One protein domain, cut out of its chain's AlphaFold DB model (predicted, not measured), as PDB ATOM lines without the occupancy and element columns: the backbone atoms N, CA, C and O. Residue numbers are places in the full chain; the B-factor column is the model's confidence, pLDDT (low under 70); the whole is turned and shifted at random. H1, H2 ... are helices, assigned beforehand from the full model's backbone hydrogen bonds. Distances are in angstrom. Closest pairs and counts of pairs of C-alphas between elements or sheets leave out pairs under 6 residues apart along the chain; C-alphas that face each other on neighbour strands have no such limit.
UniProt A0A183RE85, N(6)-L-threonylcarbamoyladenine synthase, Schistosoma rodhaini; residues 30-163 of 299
ATOM      1  N   ALA A  30     109.230 138.260 162.349       90.62
ATOM      2  CA  ALA A  30     109.728 137.044 162.987       90.62
ATOM      3  C   ALA A  30     110.316 136.094 161.945       90.62
ATOM      4  O   ALA A  30     109.868 136.076 160.798       90.62
ATOM      5  N   SER A  31     111.289 135.286 162.356       91.56
ATOM      6  CA  SER A  31     111.838 134.212 161.531       91.56
ATOM      7  C   SER A  31     110.832 133.053 161.410       91.56
ATOM      8  O   SER A  31     109.948 132.884 162.259       91.56
ATOM      9  N   PRO A  32     110.952 132.210 160.375       91.88
ATOM     10  CA  PRO A  32     110.084 131.047 160.238       91.88
ATOM     11  C   PRO A  32     110.305 130.026 161.360       91.88
ATOM     12  O   PRO A  32     109.330 129.461 161.850       91.88
ATOM     13  N   GLY A  33     111.546 129.815 161.813       90.75
ATOM     14  CA  GLY A  33     111.796 128.884 162.915       90.75
ATOM     15  C   GLY A  33     111.225 129.366 164.254       90.75
ATOM     16  O   GLY A  33     110.637 128.559 164.965       90.75
ATOM     17  N   ASP A  34     111.269 130.670 164.557       92.75
ATOM     18  CA  ASP A  34     110.632 131.217 165.770       92.75
ATOM     19  C   ASP A  34     109.104 131.038 165.738       92.75
ATOM     20  O   ASP A  34     108.489 130.651 166.734       92.75
ATOM     21  N   VAL A  35     108.477 131.238 164.572       94.94
ATOM     22  CA  VAL A  35     107.037 130.984 164.398       94.94
ATOM     23  C   VAL A  35     106.693 129.510 164.615       94.94
ATOM     24  O   VAL A  35     105.746 129.210 165.343       94.94
ATOM     25  N   LEU A  36     107.468 128.587 164.042       94.31
ATOM     26  CA  LEU A  36     107.265 127.150 164.242       94.31
ATOM     27  C   LEU A  36     107.477 126.737 165.711       94.31
ATOM     28  O   LEU A  36     106.686 125.979 166.274       94.31
ATOM     29  N   ASP A  37     108.483 127.290 166.382       93.00
ATOM     30  CA  ASP A  37     108.739 127.014 167.798       93.00
ATOM     31  C   ASP A  37     107.643 127.577 168.713       93.00
ATOM     32  O   ASP A  37     107.285 126.967 169.725       93.00
ATOM     33  N   LYS A  38     107.057 128.729 168.380       94.25
ATOM     34  CA  LYS A  38     105.883 129.260 169.093       94.25
ATOM     35  C   LYS A  38     104.657 128.370 168.902       94.25
ATOM     36  O   LYS A  38     104.010 128.017 169.890       94.25
ATOM     37  N   LEU A  39     104.387 127.937 167.672       95.31
ATOM     38  CA  LEU A  39     103.245 127.071 167.372       95.31
ATOM     39  C   LEU A  39     103.375 125.684 168.012       95.31
ATOM     40  O   LEU A  39     102.408 125.191 168.590       95.31
ATOM     41  N   SER A  40     104.565 125.084 168.007       93.62
ATOM     42  CA  SER A  40     104.792 123.784 168.660       93.62
ATOM     43  C   SER A  40     104.524 123.835 170.172       93.62
ATOM     44  O   SER A  40     103.894 122.933 170.734       93.62
ATOM     45  N   ARG A  41     104.923 124.929 170.838       92.50
ATOM     46  CA  ARG A  41     104.617 125.180 172.255       92.50
ATOM     47  C   ARG A  41     103.125 125.419 172.477       92.50
ATOM     48  O   ARG A  41     102.571 124.873 173.432       92.50
ATOM     49  N   ARG A  42     102.459 126.172 171.593       93.81
ATOM     50  CA  ARG A  42     101.007 126.434 171.651       93.81
ATOM     51  C   ARG A  42     100.175 125.159 171.511       93.81
ATOM     52  O   ARG A  42      99.169 125.025 172.209       93.81
ATOM     53  N   LEU A  43     100.613 124.236 170.658       92.19
ATOM     54  CA  LEU A  43     100.008 122.914 170.450       92.19
ATOM     55  C   LEU A  43     100.433 121.879 171.504       92.19
ATOM     56  O   LEU A  43      99.943 120.754 171.487       92.19
ATOM     57  N   LYS A  44     101.322 122.248 172.439       90.75
ATOM     58  CA  LYS A  44     101.839 121.380 173.510       90.75
ATOM     59  C   LYS A  44     102.439 120.070 172.977       90.75
ATOM     60  O   LYS A  44     102.302 119.031 173.619       90.75
ATOM     61  N   LEU A  45     103.136 120.120 171.834       87.75
ATOM     62  CA  LEU A  45     103.667 118.918 171.171       87.75
ATOM     63  C   LEU A  45     104.623 118.113 172.066       87.75
ATOM     64  O   LEU A  45     104.642 116.892 172.009       87.75
ATOM     65  N   ASN A  46     105.355 118.784 172.956       81.25
ATOM     66  CA  ASN A  46     106.249 118.145 173.928       81.25
ATOM     67  C   ASN A  46     105.534 117.333 175.024       81.25
ATOM     68  O   ASN A  46     106.193 116.599 175.757       81.25
ATOM     69  N   ARG A  47     104.217 117.505 175.190       77.56
ATOM     70  CA  ARG A  47     103.390 116.753 176.146       77.56
ATOM     71  C   ARG A  47     102.634 115.608 175.488       77.56
ATOM     72  O   ARG A  47     102.004 114.834 176.203       77.56
ATOM     73  N   LEU A  48     102.649 115.525 174.158       78.00
ATOM     74  CA  LEU A  48     102.098 114.372 173.466       78.00
ATOM     75  C   LEU A  48     102.945 113.156 173.850       78.00
ATOM     76  O   LEU A  48     104.168 113.248 173.929       78.00
ATOM     77  N   SER A  49     102.284 112.037 174.138       61.12
ATOM     78  CA  SER A  49     102.857 110.787 174.660       61.12
ATOM     79  C   SER A  49     103.729 110.027 173.649       61.12
ATOM     80  O   SER A  49     103.837 108.807 173.710       61.12
ATOM     81  N   ASP A  50     104.346 110.747 172.718       66.00
ATOM     82  CA  ASP A  50     105.267 110.224 171.726       66.00
ATOM     83  C   ASP A  50     106.703 110.445 172.218       66.00
ATOM     84  O   ASP A  50     107.179 111.580 172.336       66.00
ATOM     85  N   GLU A  51     107.404 109.354 172.535       66.38
ATOM     86  CA  GLU A  51     108.809 109.417 172.947       66.38
ATOM     87  C   GLU A  51     109.694 110.101 171.903       66.38
ATOM     88  O   GLU A  51     110.686 110.732 172.277       66.38
ATOM     89  N   CYS A  52     109.306 110.065 170.623       72.75
ATOM     90  CA  CYS A  52     110.073 110.651 169.527       72.75
ATOM     91  C   CYS A  52     110.181 112.180 169.605       72.75
ATOM     92  O   CYS A  52     111.001 112.757 168.895       72.75
ATOM     93  N   LEU A  53     109.373 112.851 170.435       79.38
ATOM     94  CA  LEU A  53     109.343 114.315 170.540       79.38
ATOM     95  C   LEU A  53     110.121 114.865 171.744       79.38
ATOM     96  O   LEU A  53     110.287 116.085 171.864       79.38
ATOM     97  N   LYS A  54     110.627 114.005 172.638       78.88
ATOM     98  CA  LYS A  54     111.410 114.448 173.801       78.88
ATOM     99  C   LYS A  54     112.728 115.082 173.340       78.88
ATOM    100  O   LYS A  54     113.546 114.442 172.694       78.88
ATOM    101  N   GLY A  55     112.943 116.349 173.700       82.12
ATOM    102  CA  GLY A  55     114.169 117.087 173.363       82.12
ATOM    103  C   GLY A  55     114.270 117.543 171.902       82.12
ATOM    104  O   GLY A  55     115.308 118.064 171.503       82.12
ATOM    105  N   VAL A  56     113.209 117.382 171.106       87.06
ATOM    106  CA  VAL A  56     113.181 117.809 169.703       87.06
ATOM    107  C   VAL A  56     112.798 119.289 169.604       87.06
ATOM    108  O   VAL A  56     111.877 119.748 170.282       87.06
ATOM    109  N   ALA A  57     113.490 120.049 168.746       87.69
ATOM    110  CA  ALA A  57     113.142 121.447 168.489       87.69
ATOM    111  C   ALA A  57     111.750 121.573 167.855       87.69
ATOM    112  O   ALA A  57     111.305 120.698 167.107       87.69
ATOM    113  N   GLY A  58     111.068 122.684 168.115       88.62
ATOM    114  CA  GLY A  58     109.655 122.853 167.791       88.62
ATOM    115  C   GLY A  58     109.339 122.721 166.305       88.62
ATOM    116  O   GLY A  58     108.405 122.008 165.935       88.62
ATOM    117  N   GLY A  59     110.158 123.324 165.442       89.25
ATOM    118  CA  GLY A  59     110.011 123.155 163.993       89.25
ATOM    119  C   GLY A  59     110.125 121.702 163.523       89.25
ATOM    120  O   GLY A  59     109.361 121.286 162.651       89.25
ATOM    121  N   LYS A  60     111.014 120.905 164.132       90.12
ATOM    122  CA  LYS A  60     111.163 119.485 163.789       90.12
ATOM    123  C   LYS A  60     110.020 118.648 164.364       90.12
ATOM    124  O   LYS A  60     109.546 117.735 163.695       90.12
ATOM    125  N   ALA A  61     109.532 118.994 165.553       91.75
ATOM    126  CA  ALA A  61     108.367 118.355 166.158       91.75
ATOM    127  C   ALA A  61     107.105 118.515 165.291       91.75
ATOM    128  O   ALA A  61     106.369 117.548 165.104       91.75
ATOM    129  N   ILE A  62     106.887 119.701 164.709       93.62
ATOM    130  CA  ILE A  62     105.778 119.959 163.770       93.62
ATOM    131  C   ILE A  62     105.868 119.039 162.546       93.62
ATOM    132  O   ILE A  62     104.867 118.447 162.151       93.62
ATOM    133  N   GLU A  63     107.061 118.890 161.964       93.62
ATOM    134  CA  GLU A  63     107.286 118.015 160.806       93.62
ATOM    135  C   GLU A  63     107.029 116.542 161.138       93.62
ATOM    136  O   GLU A  63     106.368 115.843 160.371       93.62
ATOM    137  N   ILE A  64     107.530 116.079 162.288       92.00
ATOM    138  CA  ILE A  64     107.331 114.702 162.747       92.00
ATOM    139  C   ILE A  64     105.839 114.430 162.931       92.00
ATOM    140  O   ILE A  64     105.340 113.468 162.367       92.00
ATOM    141  N   ILE A  65     105.109 115.293 163.640       92.62
ATOM    142  CA  ILE A  65     103.669 115.109 163.870       92.62
ATOM    143  C   ILE A  65     102.876 115.105 162.559       92.62
ATOM    144  O   ILE A  65     102.073 114.197 162.341       92.62
ATOM    145  N   ALA A  66     103.125 116.069 161.667       93.75
ATOM    146  CA  ALA A  66     102.452 116.123 160.371       93.75
ATOM    147  C   ALA A  66     102.695 114.846 159.550       93.75
ATOM    148  O   ALA A  66     101.775 114.329 158.921       93.75
ATOM    149  N   LYS A  67     103.917 114.304 159.582       92.00
ATOM    150  CA  LYS A  67     104.268 113.088 158.843       92.00
ATOM    151  C   LYS A  67     103.717 111.818 159.496       92.00
ATOM    152  O   LYS A  67     103.128 110.997 158.803       92.00
ATOM    153  N   THR A  68     103.914 111.646 160.801       90.94
ATOM    154  CA  THR A  68     103.540 110.432 161.544       90.94
ATOM    155  C   THR A  68     102.038 110.174 161.494       90.94
ATOM    156  O   THR A  68     101.620 109.031 161.348       90.94
ATOM    157  N   TYR A  69     101.231 111.234 161.558       91.62
ATOM    158  CA  TYR A  69      99.767 111.144 161.545       91.62
ATOM    159  C   TYR A  69      99.150 111.491 160.184       91.62
ATOM    160  O   TYR A  69      97.946 111.710 160.094       91.62
ATOM    161  N   ASN A  70      99.969 111.537 159.125       91.94
ATOM    162  CA  ASN A  70      99.544 111.818 157.753       91.94
ATOM    163  C   ASN A  70      98.604 113.039 157.644       91.94
ATOM    164  O   ASN A  70      97.490 112.940 157.127       91.94
ATOM    165  N   GLY A  71      99.047 114.173 158.188       93.69
ATOM    166  CA  GLY A  71      98.258 115.399 158.258       93.69
ATOM    167  C   GLY A  71      97.865 115.927 156.879       93.69
ATOM    168  O   GLY A  71      98.698 116.034 155.970       93.69
ATOM    169  N   ASP A  72      96.600 116.306 156.733       94.06
ATOM    170  CA  ASP A  72      96.074 116.909 155.516       94.06
ATOM    171  C   ASP A  72      96.424 118.402 155.461       94.06
ATOM    172  O   ASP A  72      95.833 119.248 156.134       94.06
ATOM    173  N   HIS A  73      97.378 118.742 154.595       92.50
ATOM    174  CA  HIS A  73      97.811 120.119 154.395       92.50
ATOM    175  C   HIS A  73      96.745 121.016 153.743       92.50
ATOM    176  O   HIS A  73      96.858 122.244 153.841       92.50
ATOM    177  N   GLN A  74      95.729 120.444 153.086       91.62
ATOM    178  CA  GLN A  74      94.669 121.185 152.396       91.62
ATOM    179  C   GLN A  74      93.456 121.466 153.284       91.62
ATOM    180  O   GLN A  74      92.680 122.370 152.960       91.62
ATOM    181  N   ARG A  75      93.322 120.763 154.416       93.06
ATOM    182  CA  ARG A  75      92.186 120.912 155.334       93.06
ATOM    183  C   ARG A  75      91.995 122.354 155.799       93.06
ATOM    184  O   ARG A  75      90.869 122.853 155.823       93.06
ATOM    185  N   PHE A  76      93.085 123.042 156.143       94.12
ATOM    186  CA  PHE A  76      93.037 124.430 156.600       94.12
ATOM    187  C   PHE A  76      93.762 125.373 155.636       94.12
ATOM    188  O   PHE A  76      94.990 125.420 155.557       94.12
ATOM    189  N   ASN A  77      92.997 126.204 154.925       90.00
ATOM    190  CA  ASN A  77      93.567 127.205 154.028       90.00
ATOM    191  C   ASN A  77      93.964 128.472 154.800       90.00
ATOM    192  O   ASN A  77      93.176 129.405 154.954       90.00
ATOM    193  N   LEU A  78      95.207 128.502 155.278       91.94
ATOM    194  CA  LEU A  78      95.776 129.683 155.924       91.94
ATOM    195  C   LEU A  78      96.030 130.810 154.900       91.94
ATOM    196  O   LEU A  78      96.443 130.547 153.759       91.94
ATOM    197  N   PRO A  79      95.820 132.081 155.291       89.56
ATOM    198  CA  PRO A  79      96.056 133.219 154.416       89.56
ATOM    199  C   PRO A  79      97.542 133.328 154.069       89.56
ATOM    200  O   PRO A  79      98.406 132.978 154.867       89.56
ATOM    201  N   LEU A  80      97.840 133.865 152.884       87.38
ATOM    202  CA  LEU A  80      99.198 134.234 152.486       87.38
ATOM    203  C   LEU A  80      99.432 135.719 152.786       87.38
ATOM    204  O   LEU A  80      98.940 136.570 152.031       87.38
ATOM    205  N   PRO A  81     100.182 136.063 153.848       85.81
ATOM    206  CA  PRO A  81     100.380 137.453 154.220       85.81
ATOM    207  C   PRO A  81     101.080 138.231 153.110       85.81
ATOM    208  O   PRO A  81     101.971 137.729 152.415       85.81
ATOM    209  N   ARG A  82     100.664 139.490 152.945       83.12
ATOM    210  CA  ARG A  82     101.229 140.424 151.962       83.12
ATOM    211  C   ARG A  82     101.202 139.896 150.520       83.12
ATOM    212  O   ARG A  82     102.058 140.280 149.724       83.12
ATOM    213  N   SER A  83     100.240 139.039 150.152       76.06
ATOM    214  CA  SER A  83     100.161 138.483 148.789       76.06
ATOM    215  C   SER A  83     100.050 139.565 147.701       76.06
ATOM    216  O   SER A  83     100.516 139.344 146.586       76.06
ATOM    217  N   GLN A  84      99.475 140.727 148.025       75.06
ATOM    218  CA  GLN A  84      99.334 141.869 147.111       75.06
ATOM    219  C   GLN A  84     100.566 142.790 147.069       75.06
ATOM    220  O   GLN A  84     100.675 143.614 146.164       75.06
ATOM    221  N   SER A  85     101.497 142.669 148.024       79.81
ATOM    222  CA  SER A  85     102.706 143.496 148.017       79.81
ATOM    223  C   SER A  85     103.624 143.086 146.868       79.81
ATOM    224  O   SER A  85     103.709 141.902 146.544       79.81
ATOM    225  N   LYS A  86     104.321 144.056 146.271       77.75
ATOM    226  CA  LYS A  86     105.260 143.866 145.147       77.75
ATOM    227  C   LYS A  86     106.696 143.581 145.606       77.75
ATOM    228  O   LYS A  86     107.590 143.430 144.785       77.75
ATOM    229  N   ASP A  87     106.911 143.506 146.914       86.12
ATOM    230  CA  ASP A  87     108.200 143.183 147.522       86.12
ATOM    231  C   ASP A  87     108.498 141.671 147.543       86.12
ATOM    232  O   ASP A  87     107.645 140.811 147.276       86.12
ATOM    233  N   CYS A  88     109.741 141.343 147.894       88.75
ATOM    234  CA  CYS A  88     110.170 139.983 148.212       88.75
ATOM    235  C   CYS A  88     110.239 139.722 149.728       88.75
ATOM    236  O   CYS A  88     110.735 138.679 150.142       88.75
ATOM    237  N   ASP A  89     109.714 140.637 150.547       91.88
ATOM    238  CA  ASP A  89     109.728 140.522 152.004       91.88
ATOM    239  C   ASP A  89     108.787 139.424 152.517       91.88
ATOM    240  O   ASP A  89     107.721 139.146 151.949       91.88
ATOM    241  N   PHE A  90     109.175 138.813 153.637       91.50
ATOM    242  CA  PHE A  90     108.413 137.763 154.302       91.50
ATOM    243  C   PHE A  90     107.676 138.320 155.526       91.50
ATOM    244  O   PHE A  90     108.240 139.062 156.327       91.50
ATOM    245  N   SER A  91     106.423 137.903 155.718       92.25
ATOM    246  CA  SER A  91     105.681 138.134 156.963       92.25
ATOM    247  C   SER A  91     105.173 136.795 157.487       92.25
ATOM    248  O   SER A  91     104.166 136.263 157.020       92.25
ATOM    249  N   PHE A  92     105.927 136.221 158.425       92.75
ATOM    250  CA  PHE A  92     105.600 134.943 159.061       92.75
ATOM    251  C   PHE A  92     104.658 135.114 160.262       92.75
ATOM    252  O   PHE A  92     103.889 134.210 160.577       92.75
ATOM    253  N   THR A  93     104.638 136.292 160.885       90.88
ATOM    254  CA  THR A  93     103.690 136.679 161.948       90.88
ATOM    255  C   THR A  93     102.236 136.625 161.493       90.88
ATOM    256  O   THR A  93     101.381 136.187 162.255       90.88
ATOM    257  N   GLY A  94     101.947 136.994 160.241       91.44
ATOM    258  CA  GLY A  94     100.602 136.850 159.680       91.44
ATOM    259  C   GLY A  94     100.149 135.386 159.604       91.44
ATOM    260  O   GLY A  94      98.983 135.095 159.855       91.44
ATOM    261  N   ILE A  95     101.075 134.458 159.325       93.88
ATOM    262  CA  ILE A  95     100.797 133.011 159.349       93.88
ATOM    263  C   ILE A  95     100.598 132.545 160.796       93.88
ATOM    264  O   ILE A  95      99.636 131.834 161.068       93.88
ATOM    265  N   HIS A  96     101.460 132.985 161.721       94.88
ATOM    266  CA  HIS A  96     101.337 132.683 163.151       94.88
ATOM    267  C   HIS A  96      99.966 133.090 163.706       94.88
ATOM    268  O   HIS A  96      99.273 132.263 164.287       94.88
ATOM    269  N   ALA A  97      99.555 134.342 163.488       95.31
ATOM    270  CA  ALA A  97      98.288 134.865 163.992       95.31
ATOM    271  C   ALA A  97      97.083 134.100 163.420       95.31
ATOM    272  O   ALA A  97      96.157 133.765 164.155       95.31
ATOM    273  N   ALA A  98      97.110 133.771 162.124       95.56
ATOM    274  CA  ALA A  98      96.049 132.985 161.502       95.56
ATOM    275  C   ALA A  98      95.989 131.547 162.046       95.56
ATOM    276  O   ALA A  98      94.903 131.030 162.304       95.56
ATOM    277  N   ALA A  99      97.145 130.913 162.259       96.62
ATOM    278  CA  ALA A  99      97.220 129.588 162.865       96.62
ATOM    279  C   ALA A  99      96.736 129.603 164.324       96.62
ATOM    280  O   ALA A  99      96.004 128.713 164.739       96.62
ATOM    281  N   GLU A 100      97.075 130.635 165.094       95.94
ATOM    282  CA  GLU A 100      96.614 130.791 166.476       95.94
ATOM    283  C   GLU A 100      95.092 130.974 166.558       95.94
ATOM    284  O   GLU A 100      94.430 130.327 167.371       95.94
ATOM    285  N   GLN A 101      94.513 131.787 165.670       96.00
ATOM    286  CA  GLN A 101      93.060 131.928 165.548       96.00
ATOM    287  C   GLN A 101      92.383 130.604 165.175       96.00
ATOM    288  O   GLN A 101      91.349 130.265 165.752       96.00
ATOM    289  N   LEU A 102      92.976 129.840 164.253       95.88
ATOM    290  CA  LEU A 102      92.490 128.517 163.872       95.88
ATOM    291  C   LEU A 102      92.501 127.548 165.062       95.88
ATOM    292  O   LEU A 102      91.488 126.907 165.331       95.88
ATOM    293  N   ILE A 103      93.608 127.479 165.805       95.06
ATOM    294  CA  ILE A 103      93.734 126.618 166.989       95.06
ATOM    295  C   ILE A 103      92.683 126.995 168.041       95.06
ATOM    296  O   ILE A 103      91.999 126.119 168.564       95.06
ATOM    297  N   ASN A 104      92.498 128.292 168.314       94.31
ATOM    298  CA  ASN A 104      91.483 128.763 169.263       94.31
ATOM    299  C   ASN A 104      90.062 128.376 168.827       94.31
ATOM    300  O   ASN A 104      89.243 127.998 169.665       94.31
ATOM    301  N   LYS A 105      89.772 128.452 167.523       93.56
ATOM    302  CA  LYS A 105      88.480 128.045 166.962       93.56
ATOM    303  C   LYS A 105      88.233 126.546 167.163       93.56
ATOM    304  O   LYS A 105      87.188 126.180 167.692       93.56
ATOM    305  N   LEU A 106      89.211 125.706 166.824       92.50
ATOM    306  CA  LEU A 106      89.117 124.252 167.004       92.50
ATOM    307  C   LEU A 106      88.988 123.865 168.487       92.50
ATOM    308  O   LEU A 106      88.250 122.947 168.833       92.50
ATOM    309  N   GLU A 107      89.673 124.571 169.389       91.12
ATOM    310  CA  GLU A 107      89.525 124.350 170.833       91.12
ATOM    311  C   GLU A 107      88.136 124.748 171.336       91.12
ATOM    312  O   GLU A 107      87.577 124.062 172.187       91.12
ATOM    313  N   PHE A 108      87.567 125.842 170.825       88.88
ATOM    314  CA  PHE A 108      86.219 126.272 171.193       88.88
ATOM    315  C   PHE A 108      85.155 125.269 170.730       88.88
ATOM    316  O   PHE A 108      84.280 124.911 171.516       88.88
ATOM    317  N   GLU A 109      85.264 124.769 169.500       87.62
ATOM    318  CA  GLU A 109      84.356 123.754 168.949       87.62
ATOM    319  C   GLU A 109      84.426 122.438 169.744       87.62
ATOM    320  O   GLU A 109      83.397 121.832 170.042       87.62
ATOM    321  N   ASN A 110      85.621 122.041 170.192       83.38
ATOM    322  CA  ASN A 110      85.819 120.821 170.980       83.38
ATOM    323  C   ASN A 110      85.454 120.957 172.472       83.38
ATOM    324  O   ASN A 110      85.197 119.945 173.131       83.38
ATOM    325  N   ARG A 111      85.354 122.179 173.021       72.31
ATOM    326  CA  ARG A 111      84.912 122.403 174.416       72.31
ATOM    327  C   ARG A 111      83.493 121.903 174.684       72.31
ATOM    328  O   ARG A 111      83.225 121.507 175.815       72.31
ATOM    329  N   GLY A 112      82.622 121.859 173.673       65.62
ATOM    330  CA  GLY A 112      81.295 121.239 173.793       65.62
ATOM    331  C   GLY A 112      81.342 119.739 174.124       65.62
ATOM    332  O   GLY A 112      80.396 119.212 174.698       65.62
ATOM    333  N   SER A 113      82.469 119.081 173.835       63.88
ATOM    334  CA  SER A 113      82.698 117.642 174.025       63.88
ATOM    335  C   SER A 113      83.671 117.327 175.173       63.88
ATOM    336  O   SER A 113      84.035 116.170 175.374       63.88
ATOM    337  N   GLY A 114      84.143 118.340 175.916       65.25
ATOM    338  CA  GLY A 114      85.044 118.183 177.070       65.25
ATOM    339  C   GLY A 114      86.461 117.670 176.760       65.25
ATOM    340  O   GLY A 114      87.250 117.480 177.685       65.25
ATOM    341  N   CYS A 115      86.805 117.458 175.488       62.03
ATOM    342  CA  CYS A 115      88.081 116.878 175.066       62.03
ATOM    343  C   CYS A 115      89.060 117.947 174.555       62.03
ATOM    344  O   CYS A 115      88.665 118.965 173.987       62.03
ATOM    345  N   ALA A 116      90.361 117.706 174.753       79.69
ATOM    346  CA  ALA A 116      91.421 118.466 174.090       79.69
ATOM    347  C   ALA A 116      91.392 118.229 172.564       79.69
ATOM    348  O   ALA A 116      90.729 117.305 172.098       79.69
ATOM    349  N   LEU A 117      92.123 119.050 171.796       85.50
ATOM    350  CA  LEU A 117      92.265 118.867 170.345       85.50
ATOM    351  C   LEU A 117      92.658 117.427 170.005       85.50
ATOM    352  O   LEU A 117      93.568 116.869 170.625       85.50
ATOM    353  N   SER A 118      91.996 116.857 168.997       90.94
ATOM    354  CA  SER A 118      92.359 115.546 168.468       90.94
ATOM    355  C   SER A 118      93.780 115.580 167.908       90.94
ATOM    356  O   SER A 118      94.217 116.584 167.341       90.94
ATOM    357  N   ILE A 119      94.492 114.458 168.008       90.81
ATOM    358  CA  ILE A 119      95.822 114.306 167.407       90.81
ATOM    359  C   ILE A 119      95.764 114.577 165.896       90.81
ATOM    360  O   ILE A 119      96.676 115.202 165.359       90.81
ATOM    361  N   GLN A 120      94.663 114.203 165.231       93.19
ATOM    362  CA  GLN A 120      94.480 114.488 163.809       93.19
ATOM    363  C   GLN A 120      94.343 115.990 163.532       93.19
ATOM    364  O   GLN A 120      94.969 116.499 162.610       93.19
ATOM    365  N   ASP A 121      93.597 116.730 164.362       94.31
ATOM    366  CA  ASP A 121      93.490 118.190 164.222       94.31
ATOM    367  C   ASP A 121      94.858 118.859 164.370       94.31
ATOM    368  O   ASP A 121      95.199 119.763 163.610       94.31
ATOM    369  N   ILE A 122      95.670 118.388 165.321       94.56
ATOM    370  CA  ILE A 122      97.034 118.882 165.521       94.56
ATOM    371  C   ILE A 122      97.900 118.582 164.288       94.56
ATOM    372  O   ILE A 122      98.627 119.469 163.830       94.56
ATOM    373  N   ALA A 123      97.823 117.366 163.745       95.00
ATOM    374  CA  ALA A 123      98.579 116.955 162.564       95.00
ATOM    375  C   ALA A 123      98.213 117.777 161.323       95.00
ATOM    376  O   ALA A 123      99.105 118.276 160.634       95.00
ATOM    377  N   ASP A 124      96.920 117.994 161.089       96.38
ATOM    378  CA  ASP A 124      96.422 118.786 159.965       96.38
ATOM    379  C   ASP A 124      96.815 120.266 160.110       96.38
ATOM    380  O   ASP A 124      97.272 120.886 159.151       96.38
ATOM    381  N   VAL A 125      96.747 120.836 161.324       96.62
ATOM    382  CA  VAL A 125      97.255 122.196 161.590       96.62
ATOM    383  C   VAL A 125      98.754 122.286 161.287       96.62
ATOM    384  O   VAL A 125      99.185 123.230 160.620       96.62
ATOM    385  N   CYS A 126      99.552 121.312 161.738       95.81
ATOM    386  CA  CYS A 126     100.991 121.264 161.464       95.81
ATOM    387  C   CYS A 126     101.271 121.223 159.952       95.81
ATOM    388  O   CYS A 126     102.061 122.031 159.449       95.81
ATOM    389  N   ALA A 127     100.575 120.348 159.223       96.31
ATOM    390  CA  ALA A 127     100.709 120.201 157.777       96.31
ATOM    391  C   ALA A 127     100.300 121.483 157.025       96.31
ATOM    392  O   ALA A 127     101.045 121.971 156.167       96.31
ATOM    393  N   SER A 128      99.161 122.088 157.376       96.81
ATOM    394  CA  SER A 128      98.678 123.329 156.753       96.81
ATOM    395  C   SER A 128      99.596 124.528 157.020       96.81
ATOM    396  O   SER A 128      99.826 125.339 156.116       96.81
ATOM    397  N   VAL A 129     100.174 124.645 158.223       96.06
ATOM    398  CA  VAL A 129     101.162 125.692 158.543       96.06
ATOM    399  C   VAL A 129     102.423 125.525 157.699       96.06
ATOM    400  O   VAL A 129     102.861 126.490 157.064       96.06
ATOM    401  N   GLN A 130     102.985 124.313 157.642       95.31
ATOM    402  CA  GLN A 130     104.178 124.029 156.840       95.31
ATOM    403  C   GLN A 130     103.943 124.308 155.353       95.31
ATOM    404  O   GLN A 130     104.775 124.944 154.696       95.31
ATOM    405  N   PHE A 131     102.786 123.904 154.831       95.44
ATOM    406  CA  PHE A 131     102.399 124.183 153.453       95.44
ATOM    407  C   PHE A 131     102.266 125.687 153.189       95.44
ATOM    408  O   PHE A 131     102.802 126.191 152.200       95.44
ATOM    409  N   CYS A 132     101.620 126.435 154.088       94.38
ATOM    410  CA  CYS A 132     101.463 127.882 153.944       94.38
ATOM    411  C   CYS A 132     102.814 128.619 153.955       94.38
ATOM    412  O   CYS A 132     103.063 129.462 153.086       94.38
ATOM    413  N   MET A 133     103.711 128.270 154.883       94.00
ATOM    414  CA  MET A 133     105.059 128.848 154.954       94.00
ATOM    415  C   MET A 133     105.878 128.535 153.701       94.00
ATOM    416  O   MET A 133     106.473 129.442 153.117       94.00
ATOM    417  N   THR A 134     105.848 127.284 153.240       93.25
ATOM    418  CA  THR A 134     106.531 126.868 152.006       93.25
ATOM    419  C   THR A 134     105.993 127.641 150.806       93.25
ATOM    420  O   THR A 134     106.758 128.213 150.031       93.25
ATOM    421  N   ARG A 135     104.666 127.761 150.690       92.69
ATOM    422  CA  ARG A 135     104.005 128.513 149.615       92.69
ATOM    423  C   ARG A 135     104.377 129.998 149.634       92.69
ATOM    424  O   ARG A 135     104.570 130.585 148.568       92.69
ATOM    425  N   LEU A 136     104.505 130.608 150.817       92.00
ATOM    426  CA  LEU A 136     104.998 131.981 150.960       92.00
ATOM    427  C   LEU A 136     106.443 132.098 150.459       92.00
ATOM    428  O   LEU A 136     106.720 132.978 149.643       92.00
ATOM    429  N   ILE A 137     107.337 131.208 150.903       92.00
ATOM    430  CA  ILE A 137     108.751 131.223 150.507       92.00
ATOM    431  C   ILE A 137     108.886 131.074 148.990       92.00
ATOM    432  O   ILE A 137     109.495 131.931 148.347       92.00
ATOM    433  N   CYS A 138     108.238 130.066 148.401       91.81
ATOM    434  CA  CYS A 138     108.262 129.828 146.958       91.81
ATOM    435  C   CYS A 138     107.782 131.047 146.160       91.81
ATOM    436  O   CYS A 138     108.415 131.420 145.175       91.81
ATOM    437  N   ARG A 139     106.713 131.726 146.602       89.25
ATOM    438  CA  ARG A 139     106.219 132.937 145.922       89.25
ATOM    439  C   ARG A 139     107.219 134.092 145.957       89.25
ATOM    440  O   ARG A 139     107.327 134.819 144.972       89.25
ATOM    441  N   ARG A 140     107.940 134.295 147.064       90.44
ATOM    442  CA  ARG A 140     108.953 135.364 147.158       90.44
ATOM    443  C   ARG A 140     110.197 135.033 146.343       90.44
ATOM    444  O   ARG A 140     110.704 135.905 145.646       90.44
ATOM    445  N   VAL A 141     110.620 133.772 146.352       91.00
ATOM    446  CA  VAL A 141     111.722 133.282 145.512       91.00
ATOM    447  C   VAL A 141     111.385 133.429 144.028       91.00
ATOM    448  O   VAL A 141     112.198 133.954 143.274       91.00
ATOM    449  N   GLN A 142     110.174 133.053 143.608       90.25
ATOM    450  CA  GLN A 142     109.729 133.231 142.225       90.25
ATOM    451  C   GLN A 142     109.805 134.703 141.796       90.25
ATOM    452  O   GLN A 142     110.375 135.012 140.753       90.25
ATOM    453  N   ARG A 143     109.292 135.620 142.624       87.25
ATOM    454  CA  ARG A 143     109.359 137.063 142.347       87.25
ATOM    455  C   ARG A 143     110.792 137.577 142.263       87.25
ATOM    456  O   ARG A 143     111.094 138.386 141.393       87.25
ATOM    457  N   ALA A 144     111.676 137.101 143.137       88.81
ATOM    458  CA  ALA A 144     113.092 137.446 143.087       88.81
ATOM    459  C   ALA A 144     113.748 136.977 141.781       88.81
ATOM    460  O   ALA A 144     114.519 137.729 141.185       88.81
ATOM    461  N   ILE A 145     113.412 135.777 141.299       88.56
ATOM    462  CA  ILE A 145     113.897 135.263 140.011       88.56
ATOM    463  C   ILE A 145     113.372 136.124 138.858       88.56
ATOM    464  O   ILE A 145     114.159 136.571 138.028       88.56
ATOM    465  N   GLU A 146     112.070 136.406 138.817       86.06
ATOM    466  CA  GLU A 146     111.467 137.265 137.788       86.06
ATOM    467  C   GLU A 146     112.094 138.666 137.783       86.06
ATOM    468  O   GLU A 146     112.393 139.212 136.720       86.06
ATOM    469  N   TYR A 147     112.374 139.218 138.966       81.94
ATOM    470  CA  TYR A 147     113.097 140.477 139.109       81.94
ATOM    471  C   TYR A 147     114.511 140.405 138.521       81.94
ATOM    472  O   TYR A 147     114.925 141.318 137.807       81.94
ATOM    473  N   CYS A 148     115.250 139.321 138.769       82.25
ATOM    474  CA  CYS A 148     116.571 139.129 138.170       82.25
ATOM    475  C   CYS A 148     116.479 139.073 136.638       82.25
ATOM    476  O   CYS A 148     117.249 139.752 135.965       82.25
ATOM    477  N   LEU A 149     115.511 138.321 136.103       82.00
ATOM    478  CA  LEU A 149     115.338 138.116 134.662       82.00
ATOM    479  C   LEU A 149     114.994 139.414 133.915       82.00
ATOM    480  O   LEU A 149     115.560 139.691 132.857       82.00
ATOM    481  N   LEU A 150     114.116 140.248 134.478       76.88
ATOM    482  CA  LEU A 150     113.737 141.530 133.870       76.88
ATOM    483  C   LEU A 150     114.893 142.545 133.853       76.88
ATOM    484  O   LEU A 150     114.995 143.362 132.932       76.88
ATOM    485  N   ASN A 151     115.785 142.477 134.843       67.44
ATOM    486  CA  ASN A 151     116.952 143.354 134.927       67.44
ATOM    487  C   ASN A 151     118.184 142.814 134.171       67.44
ATOM    488  O   ASN A 151     119.135 143.565 133.963       67.44
ATOM    489  N   THR A 152     118.178 141.557 133.706       61.00
ATOM    490  CA  THR A 152     119.207 141.045 132.778       61.00
ATOM    491  C   THR A 152     119.065 141.600 131.358       61.00
ATOM    492  O   THR A 152     120.081 141.875 130.723       61.00
ATOM    493  N   ASP A 153     117.840 141.826 130.869       49.25
ATOM    494  CA  ASP A 153     117.602 142.363 129.515       49.25
ATOM    495  C   ASP A 153     117.763 143.891 129.441       49.25
ATOM    496  O   ASP A 153     118.176 144.452 128.422       49.25
ATOM    497  N   SER A 154     117.482 144.594 130.537       44.16
ATOM    498  CA  SER A 154     117.552 146.054 130.617       44.16
ATOM    499  C   SER A 154     118.915 146.525 131.128       44.16
ATOM    500  O   SER A 154     119.035 147.101 132.198       44.16
ATOM    501  N   ARG A 155     119.951 146.324 130.301       40.56
ATOM    502  CA  ARG A 155     121.336 146.788 130.510       40.56
ATOM    503  C   ARG A 155     121.953 146.309 131.831       40.56
ATOM    504  O   ARG A 155     121.677 146.819 132.914       40.56
ATOM    505  N   ALA A 156     122.998 145.500 131.690       42.22
ATOM    506  CA  ALA A 156     123.984 145.162 132.717       42.22
ATOM    507  C   ALA A 156     124.619 146.364 133.474       42.22
ATOM    508  O   ALA A 156     125.586 146.177 134.197       42.22
ATOM    509  N   SER A 157     124.169 147.612 133.312       40.28
ATOM    510  CA  SER A 157     124.656 148.804 134.016       40.28
ATOM    511  C   SER A 157     123.851 149.184 135.267       40.28
ATOM    512  O   SER A 157     124.414 149.841 136.134       40.28
ATOM    513  N   VAL A 158     122.569 148.810 135.397       44.69
ATOM    514  CA  VAL A 158     121.734 149.299 136.523       44.69
ATOM    515  C   VAL A 158     121.996 148.521 137.816       44.69
ATOM    516  O   VAL A 158     122.106 149.126 138.879       44.69
ATOM    517  N   ILE A 159     122.193 147.202 137.727       47.50
ATOM    518  CA  ILE A 159     122.510 146.360 138.894       47.50
ATOM    519  C   ILE A 159     123.908 146.681 139.462       47.50
ATOM    520  O   ILE A 159     124.116 146.571 140.665       47.50
ATOM    521  N   ARG A 160     124.849 147.133 138.616       42.66
ATOM    522  CA  ARG A 160     126.246 147.395 139.007       42.66
ATOM    523  C   ARG A 160     126.465 148.687 139.797       42.66
ATOM    524  O   ARG A 160     127.489 148.799 140.456       42.66
ATOM    525  N   ASN A 161     125.553 149.661 139.725       37.38
ATOM    526  CA  ASN A 161     125.901 151.026 140.135       37.38
ATOM    527  C   ASN A 161     125.317 151.485 141.478       37.38
ATOM    528  O   ASN A 161     125.813 152.478 141.990       37.38
ATOM    529  N   HIS A 162     124.323 150.813 142.076       43.12
ATOM    530  CA  HIS A 162     123.879 151.146 143.441       43.12
ATOM    531  C   HIS A 162     123.035 150.024 144.090       43.12
ATOM    532  O   HIS A 162     121.839 149.918 143.797       43.12
ATOM    533  N   PRO A 163     123.586 149.233 145.035       43.50
ATOM    534  CA  PRO A 163     122.861 148.138 145.701       43.50
ATOM    535  C   PRO A 163     121.637 148.611 146.511       43.50
ATOM    536  O   PRO A 163     120.681 147.860 146.700       43.50
TER     537      PRO A 163
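Overview. This is residues 30 to 163 of the 299 residues of the protein "N(6)-L-threonylcarbamoyladenine synthase" of Schistosoma rodhaini (UniProt A0A183RE85). One long helix, H4, makes the longest axis, with H3 folded back beside it as a hairpin and H1 alongside H3, a loose bundle of three roughly aligned helices; H2 crosses H4 at residues 122 to 130. The later part of H4 runs out past H2 and H3 as an arm, and residues 152 to 158, of which 152 and 153 belong to H4 and 158 to the small H5, stand free. The printed part has 134 residues, with five named helices, H1 to H5 in chain order, and no named strand: all helix. It is loose, with a radius of gyration of the C-alphas of 18.7 A and spans of 65 by 30 by 23 A.

Arrangement. H4, residues 119 to 153, touches H3, residues 93 to 111, with residues 121 to 133 alone; their closest C-alphas, of Val 129 and Ala 99, are 7.0 A apart, and this helical hairpin has a shallow tilt of 19 degrees, opposite ways. H2, residues 58 to 68, touches H4 at a steep tilt of 68 degrees, only just short of perpendicular, closest at the C-alphas of Ala 66 and Ala 123, 4.5 A. H1, residues 32 to 42, touches residues 93 to 100 of H3, closest at the C-alphas of Val 35 and His 96, 6.1 A, at a shallow tilt of 17 degrees, the same way. H5, residues 158 to 161, is close to H4 but not clearly touching. Every O i to N i+4 pair is within hydrogen-bond range in H1, H2 and H3, and 30 of 31 are in H4; H5 is too short for such a pair.

Along the chain. H4 measures 51.9 A, from C-alpha 119 at (95.822, 114.306, 167.407) to C-alpha 153 at (117.602, 142.363, 129.515). H3 measures 26.7 A, H1 15.3 A, H2 15.2 A and H5 5.8 A. H1 begins at C-alpha 32, (110.084, 131.047, 160.238).

Size, cuts and confidence. The C-alphas farthest apart, of Gly 114 and Ser 157, are 66.0 A apart. The printed part has no cut. The links H1 to H2 and H2 to H3 are long. The pLDDT is under 70 at residues 49 to 51, 112 to 115 and 151 to 163.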